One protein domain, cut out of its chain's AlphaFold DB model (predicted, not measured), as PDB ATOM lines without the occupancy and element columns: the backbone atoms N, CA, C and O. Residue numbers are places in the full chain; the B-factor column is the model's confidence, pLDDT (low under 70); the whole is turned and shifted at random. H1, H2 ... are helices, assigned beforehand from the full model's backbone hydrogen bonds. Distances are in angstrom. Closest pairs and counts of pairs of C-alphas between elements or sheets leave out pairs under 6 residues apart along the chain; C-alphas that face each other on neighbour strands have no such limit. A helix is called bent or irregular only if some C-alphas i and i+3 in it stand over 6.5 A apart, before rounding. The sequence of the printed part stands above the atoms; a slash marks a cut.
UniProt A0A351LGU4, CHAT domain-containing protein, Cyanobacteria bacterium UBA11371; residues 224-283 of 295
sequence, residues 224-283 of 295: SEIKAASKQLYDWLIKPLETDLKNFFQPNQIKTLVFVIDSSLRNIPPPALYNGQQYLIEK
ATOM      1  N   SER A 224      29.857 -41.013  47.569       56.34
ATOM      2  CA  SER A 224      31.273 -40.869  47.216       56.34
ATOM      3  C   SER A 224      31.492 -40.185  45.867       56.34
ATOM      4  O   SER A 224      32.399 -39.365  45.770       56.34
ATOM      5  N   GLU A 225      30.671 -40.455  44.851       58.38
ATOM      6  CA  GLU A 225      30.796 -39.834  43.520       58.38
ATOM      7  C   GLU A 225      30.301 -38.382  43.508       58.38
ATOM      8  O   GLU A 225      30.951 -37.524  42.935       58.38
ATOM      9  N   ILE A 226      29.219 -38.072  44.216       63.81
ATOM     10  CA  ILE A 226      28.702 -36.744  44.550       63.81
ATOM     11  C   ILE A 226      29.736 -36.002  45.378       63.81
ATOM     12  O   ILE A 226      30.021 -34.859  45.055       63.81
ATOM     13  N   LYS A 227      30.357 -36.607  46.401       69.12
ATOM     14  CA  LYS A 227      31.469 -35.957  47.118       69.12
ATOM     15  C   LYS A 227      32.672 -35.730  46.208       69.12
ATOM     16  O   LYS A 227      33.306 -34.688  46.334       69.12
ATOM     17  N   ALA A 228      32.976 -36.646  45.291       76.44
ATOM     18  CA  ALA A 228      34.063 -36.491  44.328       76.44
ATOM     19  C   ALA A 228      33.766 -35.389  43.298       76.44
ATOM     20  O   ALA A 228      34.609 -34.524  43.083       76.44
ATOM     21  N   ALA A 229      32.560 -35.352  42.732       73.81
ATOM     22  CA  ALA A 229      32.092 -34.341  41.791       73.81
ATOM     23  C   ALA A 229      31.931 -32.973  42.470       73.81
ATOM     24  O   ALA A 229      32.365 -31.958  41.937       73.81
ATOM     25  N   SER A 230      31.386 -32.944  43.686       74.19
ATOM     26  CA  SER A 230      31.300 -31.760  44.548       74.19
ATOM     27  C   SER A 230      32.692 -31.225  44.887       74.19
ATOM     28  O   SER A 230      32.920 -30.019  44.816       74.19
ATOM     29  N   LYS A 231      33.659 -32.114  45.148       83.94
ATOM     30  CA  LYS A 231      35.065 -31.746  45.329       83.94
ATOM     31  C   LYS A 231      35.711 -31.228  44.053       83.94
ATOM     32  O   LYS A 231      36.431 -30.238  44.108       83.94
ATOM     33  N   GLN A 232      35.446 -31.847  42.912       83.44
ATOM     34  CA  GLN A 232      35.951 -31.390  41.622       83.44
ATOM     35  C   GLN A 232      35.408 -29.998  41.271       83.44
ATOM     36  O   GLN A 232      36.171 -29.114  40.890       83.44
ATOM     37  N   LEU A 233      34.113 -29.763  41.492       80.12
ATOM     38  CA  LEU A 233      33.487 -28.450  41.342       80.12
ATOM     39  C   LEU A 233      34.048 -27.429  42.338       80.12
ATOM     40  O   LEU A 233      34.303 -26.290  41.956       80.12
ATOM     41  N   TYR A 234      34.298 -27.822  43.590       84.75
ATOM     42  CA  TYR A 234      34.981 -26.973  44.570       84.75
ATOM     43  C   TYR A 234      36.388 -26.581  44.098       84.75
ATOM     44  O   TYR A 234      36.751 -25.407  44.146       84.75
ATOM     45  N   ASP A 235      37.173 -27.554  43.624       87.12
ATOM     46  CA  ASP A 235      38.535 -27.354  43.124       87.12
ATOM     47  C   ASP A 235      38.562 -26.428  41.890       87.12
ATOM     48  O   ASP A 235      39.517 -25.673  41.723       87.12
ATOM     49  N   TRP A 236      37.525 -26.453  41.048       87.88
ATOM     50  CA  TRP A 236      37.413 -25.579  39.876       87.88
ATOM     51  C   TRP A 236      36.896 -24.178  40.194       87.88
ATOM     52  O   TRP A 236      37.410 -23.206  39.648       87.88
ATOM     53  N   LEU A 237      35.878 -24.063  41.048       82.06
ATOM     54  CA  LEU A 237      35.131 -22.816  41.228       82.06
ATOM     55  C   LEU A 237      35.563 -22.027  42.466       82.06
ATOM     56  O   LEU A 237      35.593 -20.802  42.433       82.06
ATOM     57  N   ILE A 238      35.874 -22.711  43.569       85.19
ATOM     58  CA  ILE A 238      36.088 -22.073  44.878       85.19
ATOM     59  C   ILE A 238      37.569 -22.006  45.228       85.19
ATOM     60  O   ILE A 238      38.052 -20.966  45.668       85.19
ATOM     61  N   LYS A 239      38.306 -23.097  45.016       87.25
ATOM     62  CA  LYS A 239      39.719 -23.211  45.397       87.25
ATOM     63  C   LYS A 239      40.630 -22.128  44.812       87.25
ATOM     64  O   LYS A 239      41.433 -21.599  45.577       87.25
ATOM     65  N   PRO A 240      40.508 -21.726  43.530       91.88
ATOM     66  CA  PRO A 240      41.330 -20.642  42.988       91.88
ATOM     67  C   PRO A 240      41.102 -19.302  43.702       91.88
ATOM     68  O   PRO A 240      41.987 -18.456  43.705       91.88
ATOM     69  N   LEU A 241      39.935 -19.128  44.330       85.69
ATOM     70  CA  LEU A 241      39.511 -17.904  45.006       85.69
ATOM     71  C   LEU A 241      39.706 -17.966  46.529       85.69
ATOM     72  O   LEU A 241      39.415 -16.994  47.216       85.69
ATOM     73  N   GLU A 242      40.169 -19.083  47.102       82.00
ATOM     74  CA  GLU A 242      40.186 -19.273  48.561       82.00
ATOM     75  C   GLU A 242      41.032 -18.239  49.306       82.00
ATOM     76  O   GLU A 242      40.654 -17.820  50.402       82.00
ATOM     77  N   THR A 243      42.161 -17.832  48.727       81.94
ATOM     78  CA  THR A 243      43.036 -16.803  49.299       81.94
ATOM     79  C   THR A 243      42.334 -15.451  49.330       81.94
ATOM     80  O   THR A 243      42.307 -14.799  50.373       81.94
ATOM     81  N   ASP A 244      41.701 -15.072  48.222       81.94
ATOM     82  CA  ASP A 244      40.981 -13.807  48.096       81.94
ATOM     83  C   ASP A 244      39.765 -13.787  49.018       81.94
ATOM     84  O   ASP A 244      39.609 -12.863  49.811       81.94
ATOM     85  N   LEU A 245      38.967 -14.860  49.023       77.25
ATOM     86  CA  LEU A 245      37.848 -15.035  49.948       77.25
ATOM     87  C   LEU A 245      38.327 -14.921  51.399       77.25
ATOM     88  O   LEU A 245      37.750 -14.165  52.175       77.25
ATOM     89  N   LYS A 246      39.416 -15.602  51.779       75.88
ATOM     90  CA  LYS A 246      39.967 -15.511  53.139       75.88
ATOM     91  C   LYS A 246      40.386 -14.087  53.498       75.88
ATOM     92  O   LYS A 246      40.199 -13.703  54.651       75.88
ATOM     93  N   ASN A 247      40.919 -13.324  52.547       75.75
ATOM     94  CA  ASN A 247      41.293 -11.925  52.733       75.75
ATOM     95  C   ASN A 247      40.060 -11.010  52.835       75.75
ATOM     96  O   ASN A 247      40.046 -10.108  53.669       75.75
ATOM     97  N   PHE A 248      38.996 -11.280  52.073       73.38
ATOM     98  CA  PHE A 248      37.729 -10.542  52.132       73.38
ATOM     99  C   PHE A 248      36.916 -10.823  53.410       73.38
ATOM    100  O   PHE A 248      36.231  -9.932  53.914       73.38
ATOM    101  N   PHE A 249      37.013 -12.041  53.958       69.75
ATOM    102  CA  PHE A 249      36.352 -12.466  55.204       69.75
ATOM    103  C   PHE A 249      37.150 -12.133  56.482       69.75
ATOM    104  O   PHE A 249      36.727 -12.487  57.584       69.75
ATOM    105  N   GLN A 250      38.290 -11.440  56.371       64.75
ATOM    106  CA  GLN A 250      38.985 -10.837  57.518       64.75
ATOM    107  C   GLN A 250      38.089  -9.779  58.205       64.75
ATOM    108  O   GLN A 250      37.177  -9.239  57.573       64.75
ATOM    109  N   PRO A 251      38.310  -9.466  59.500       58.12
ATOM    110  CA  PRO A 251      37.227  -9.306  60.480       58.12
ATOM    111  C   PRO A 251      36.189  -8.192  60.262       58.12
ATOM    112  O   PRO A 251      35.209  -8.173  61.000       58.12
ATOM    113  N   ASN A 252      36.331  -7.298  59.277       57.47
ATOM    114  CA  ASN A 252      35.456  -6.130  59.115       57.47
ATOM    115  C   ASN A 252      34.970  -5.828  57.680       57.47
ATOM    116  O   ASN A 252      34.412  -4.749  57.492       57.47
ATOM    117  N   GLN A 253      35.151  -6.696  56.674       62.62
ATOM    118  CA  GLN A 253      34.861  -6.291  55.280       62.62
ATOM    119  C   GLN A 253      33.679  -7.000  54.597       62.62
ATOM    120  O   GLN A 253      32.817  -6.298  54.073       62.62
ATOM    121  N   ILE A 254      33.551  -8.333  54.622       65.50
ATOM    122  CA  ILE A 254      32.421  -9.031  53.967       65.50
ATOM    123  C   ILE A 254      31.914 -10.182  54.848       65.50
ATOM    124  O   ILE A 254      32.706 -10.943  55.390       65.50
ATOM    125  N   LYS A 255      30.587 -10.307  55.014       64.88
ATOM    126  CA  LYS A 255      29.932 -11.355  55.834       64.88
ATOM    127  C   LYS A 255      29.053 -12.316  55.038       64.88
ATOM    128  O   LYS A 255      28.576 -13.296  55.591       64.88
ATOM    129  N   THR A 256      28.791 -12.021  53.770       68.56
ATOM    130  CA  THR A 256      27.833 -12.774  52.958       68.56
ATOM    131  C   THR A 256      28.407 -12.978  51.573       68.56
ATOM    132  O   THR A 256      28.813 -12.021  50.919       68.56
ATOM    133  N   LEU A 257      28.424 -14.235  51.137       70.50
ATOM    134  CA  LEU A 257      28.780 -14.620  49.780       70.50
ATOM    135  C   LEU A 257      27.498 -14.902  49.005       70.50
ATOM    136  O   LEU A 257      26.722 -15.771  49.401       70.50
ATOM    137  N   VAL A 258      27.280 -14.172  47.913       71.06
ATOM    138  CA  VAL A 258      26.143 -14.390  47.011       71.06
ATOM    139  C   VAL A 258      26.647 -15.083  45.754       71.06
ATOM    140  O   VAL A 258      27.580 -14.611  45.110       71.06
ATOM    141  N   PHE A 259      26.009 -16.194  45.399       72.62
ATOM    142  CA  PHE A 259      26.300 -16.924  44.172       72.62
ATOM    143  C   PHE A 259      25.321 -16.502  43.081       72.62
ATOM    144  O   PHE A 259      24.119 -16.739  43.190       72.62
ATOM    145  N   VAL A 260      25.839 -15.894  42.017       74.56
ATOM    146  CA  VAL A 260      25.067 -15.615  40.802       74.56
ATOM    147  C   VAL A 260      25.436 -16.681  39.785       74.56
ATOM    148  O   VAL A 260      26.542 -16.685  39.253       74.56
ATOM    149  N   ILE A 261      24.526 -17.629  39.586       65.81
ATOM    150  CA  ILE A 261      24.799 -18.862  38.854       65.81
ATOM    151  C   ILE A 261      24.095 -18.833  37.494       65.81
ATOM    152  O   ILE A 261      22.918 -18.471  37.402       65.81
ATOM    153  N   ASP A 262      24.811 -19.225  36.441       67.88
ATOM    154  CA  ASP A 262      24.256 -19.373  35.096       67.88
ATOM    155  C   ASP A 262      23.247 -20.538  34.991       67.88
ATOM    156  O   ASP A 262      23.019 -21.307  35.928       67.88
ATOM    157  N   SER A 263      22.580 -20.669  33.840       54.56
ATOM    158  CA  SER A 263      21.565 -21.711  33.634       54.56
ATOM    159  C   SER A 263      22.108 -23.138  33.747       54.56
ATOM    160  O   SER A 263      21.353 -24.017  34.155       54.56
ATOM    161  N   SER A 264      23.380 -23.373  33.413       61.62
ATOM    162  CA  SER A 264      24.013 -24.698  33.469       61.62
ATOM    163  C   SER A 264      24.284 -25.172  34.894       61.62
ATOM    164  O   SER A 264      24.240 -26.370  35.153       61.62
ATOM    165  N   LEU A 265      24.525 -24.250  35.825       60.81
ATOM    166  CA  LEU A 265      24.857 -24.573  37.213       60.81
ATOM    167  C   LEU A 265      23.706 -24.255  38.192       60.81
ATOM    168  O   LEU A 265      23.842 -24.477  39.392       60.81
ATOM    169  N   ARG A 266      22.546 -23.791  37.697       64.88
ATOM    170  CA  ARG A 266      21.381 -23.341  38.495       64.88
ATOM    171  C   ARG A 266      20.884 -24.347  39.539       64.88
ATOM    172  O   ARG A 266      20.314 -23.941  40.548       64.88
ATOM    173  N   ASN A 267      21.082 -25.638  39.293       56.19
ATOM    174  CA  ASN A 267      20.634 -26.710  40.182       56.19
ATOM    175  C   ASN A 267      21.724 -27.192  41.152       56.19
ATOM    176  O   ASN A 267      21.470 -28.099  41.940       56.19
ATOM    177  N   ILE A 268      22.928 -26.618  41.106       66.94
ATOM    178  CA  ILE A 268      24.017 -26.957  42.022       66.94
ATOM    179  C   ILE A 268      23.895 -26.044  43.237       66.94
ATOM    180  O   ILE A 268      24.018 -24.836  43.064       66.94
ATOM    181  N   PRO A 269      23.685 -26.570  44.454       70.31
ATOM    182  CA  PRO A 269      23.664 -25.757  45.662       70.31
ATOM    183  C   PRO A 269      25.108 -25.444  46.092       70.31
ATOM    184  O   PRO A 269      25.756 -26.313  46.680       70.31
ATOM    185  N   PRO A 270      25.637 -24.218  45.885       72.62
ATOM    186  CA  PRO A 270      27.026 -23.909  46.237       72.62
ATOM    187  C   PRO A 270      27.382 -24.134  47.718       72.62
ATOM    188  O   PRO A 270      28.500 -24.577  47.987       72.62
ATOM    189  N   PRO A 271      26.466 -23.928  48.696       72.56
ATOM    190  CA  PRO A 271      26.702 -24.303  50.093       72.56
ATOM    191  C   PRO A 271      27.118 -25.765  50.309       72.56
ATOM    192  O   PRO A 271      27.790 -26.066  51.294       72.56
ATOM    193  N   ALA A 272      26.717 -26.670  49.409       71.94
ATOM    194  CA  ALA A 272      26.993 -28.101  49.491       71.94
ATOM    195  C   ALA A 272      28.273 -28.526  48.745       71.94
ATOM    196  O   ALA A 272      28.531 -29.725  48.608       71.94
ATOM    197  N   LEU A 273      29.083 -27.578  48.257       79.00
ATOM    198  CA  LEU A 273      30.391 -27.895  47.684       79.00
ATOM    199  C   LEU A 273      31.347 -28.390  48.780       79.00
ATOM    200  O   LEU A 273      31.502 -27.740  49.812       79.00
ATOM    201  N   TYR A 274      31.969 -29.549  48.566       80.12
ATOM    202  CA  TYR A 274      32.784 -30.269  49.546       80.12
ATOM    203  C   TYR A 274      34.271 -30.111  49.239       80.12
ATOM    204  O   TYR A 274      34.720 -30.474  48.161       80.12
ATOM    205  N   ASN A 275      35.077 -29.637  50.185       82.25
ATOM    206  CA  ASN A 275      36.499 -29.367  49.924       82.25
ATOM    207  C   ASN A 275      37.435 -30.575  50.142       82.25
ATOM    208  O   ASN A 275      38.654 -30.448  50.040       82.25
ATOM    209  N   GLY A 276      36.886 -31.748  50.468       80.00
ATOM    210  CA  GLY A 276      37.655 -32.929  50.876       80.00
ATOM    211  C   GLY A 276      37.657 -33.180  52.385       80.00
ATOM    212  O   GLY A 276      37.920 -34.309  52.795       80.00
ATOM    213  N   GLN A 277      37.308 -32.180  53.197       80.62
ATOM    214  CA  GLN A 277      37.226 -32.265  54.660       80.62
ATOM    215  C   GLN A 277      35.843 -31.865  55.193       80.62
ATOM    216  O   GLN A 277      35.321 -32.520  56.088       80.62
ATOM    217  N   GLN A 278      35.255 -30.803  54.642       75.19
ATOM    218  CA  GLN A 278      33.999 -30.202  55.088       75.19
ATOM    219  C   GLN A 278      33.291 -29.487  53.926       75.19
ATOM    220  O   GLN A 278      33.897 -29.205  52.884       75.19
ATOM    221  N   TYR A 279      32.000 -29.212  54.082       77.31
ATOM    222  CA  TYR A 279      31.208 -28.459  53.109       77.31
ATOM    223  C   TYR A 279      31.442 -26.950  53.246       77.31
ATOM    224  O   TYR A 279      31.764 -26.447  54.320       77.31
ATOM    225  N   LEU A 280      31.244 -26.194  52.164       73.75
ATOM    226  CA  LEU A 280      31.475 -24.748  52.150       73.75
ATOM    227  C   LEU A 280      30.628 -24.004  53.196       73.75
ATOM    228  O   LEU A 280      31.116 -23.066  53.826       73.75
ATOM    229  N   ILE A 281      29.395 -24.460  53.437       70.50
ATOM    230  CA  ILE A 281      28.508 -23.903  54.471       70.50
ATOM    231  C   ILE A 281      29.071 -24.024  55.895       70.50
ATOM    232  O   ILE A 281      28.722 -23.236  56.766       70.50
ATOM    233  N   GLU A 282      29.957 -24.989  56.137       63.91
ATOM    234  CA  GLU A 282      30.555 -25.250  57.451       63.91
ATOM    235  C   GLU A 282      31.739 -24.304  57.729       63.91
ATOM    236  O   GLU A 282      32.161 -24.151  58.873       63.91
ATOM    237  N   LYS A 283      32.245 -23.611  56.695       63.25
ATOM    238  CA  LYS A 283      33.419 -22.728  56.765       63.25
ATOM    239  C   LYS A 283      33.073 -21.268  57.099       63.25
ATOM    240  O   LYS A 283      33.975 -20.510  57.457       63.25
TER     241      LYS A 283
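Overview. This is residues 224 to 283 of the 295 residues of the protein "CHAT domain-containing protein" of Cyanobacteria bacterium UBA11371 (UniProt A0A351LGU4). Two helices, H1 then H2, follow end to end and make a corner where they meet; from the far end of H2 a long stretch with no named element folds back in a wide loop and returns to the side of H1. Residues 262 to 267 of this stretch stick out. The printed part has 60 residues, 24 of them, under half, in the two named helices; the class is all helix, with no named strand. It is only just compact, close to loose, with a radius of gyration of the C-alphas of 12.1 A and spans of 37 by 27 by 18 A.

Along the chain. H1, residues 224 to 237, begins with C-alpha 224 at (31.273, -40.869, 47.216) and measures 19.4 A from first to last C-alpha. H2, residues 239 to 248, measures 14.5 A and ends with C-alpha 248 at (37.729, -10.542, 52.132). H2 is irregular: C-alphas 240 and 243 are 7.6 A apart. Residues 249 to 283 hold no named element.

Arrangement. H1 and H2 meet only through their link, the tight link of one residue, Ile 238. In H1 every O i to N i+4 pair is within hydrogen-bond range; in H2, 4 of 6 are.

Size, cuts and confidence. The two C-alphas farthest apart, of Glu 225 and Asn 252, are 37.4 A apart. The printed part has no cut. Mean pLDDT of the printed part is 72.9, with residues 224 to 227, 249 to 256, 261 to 268 and 282 to 283 under 70.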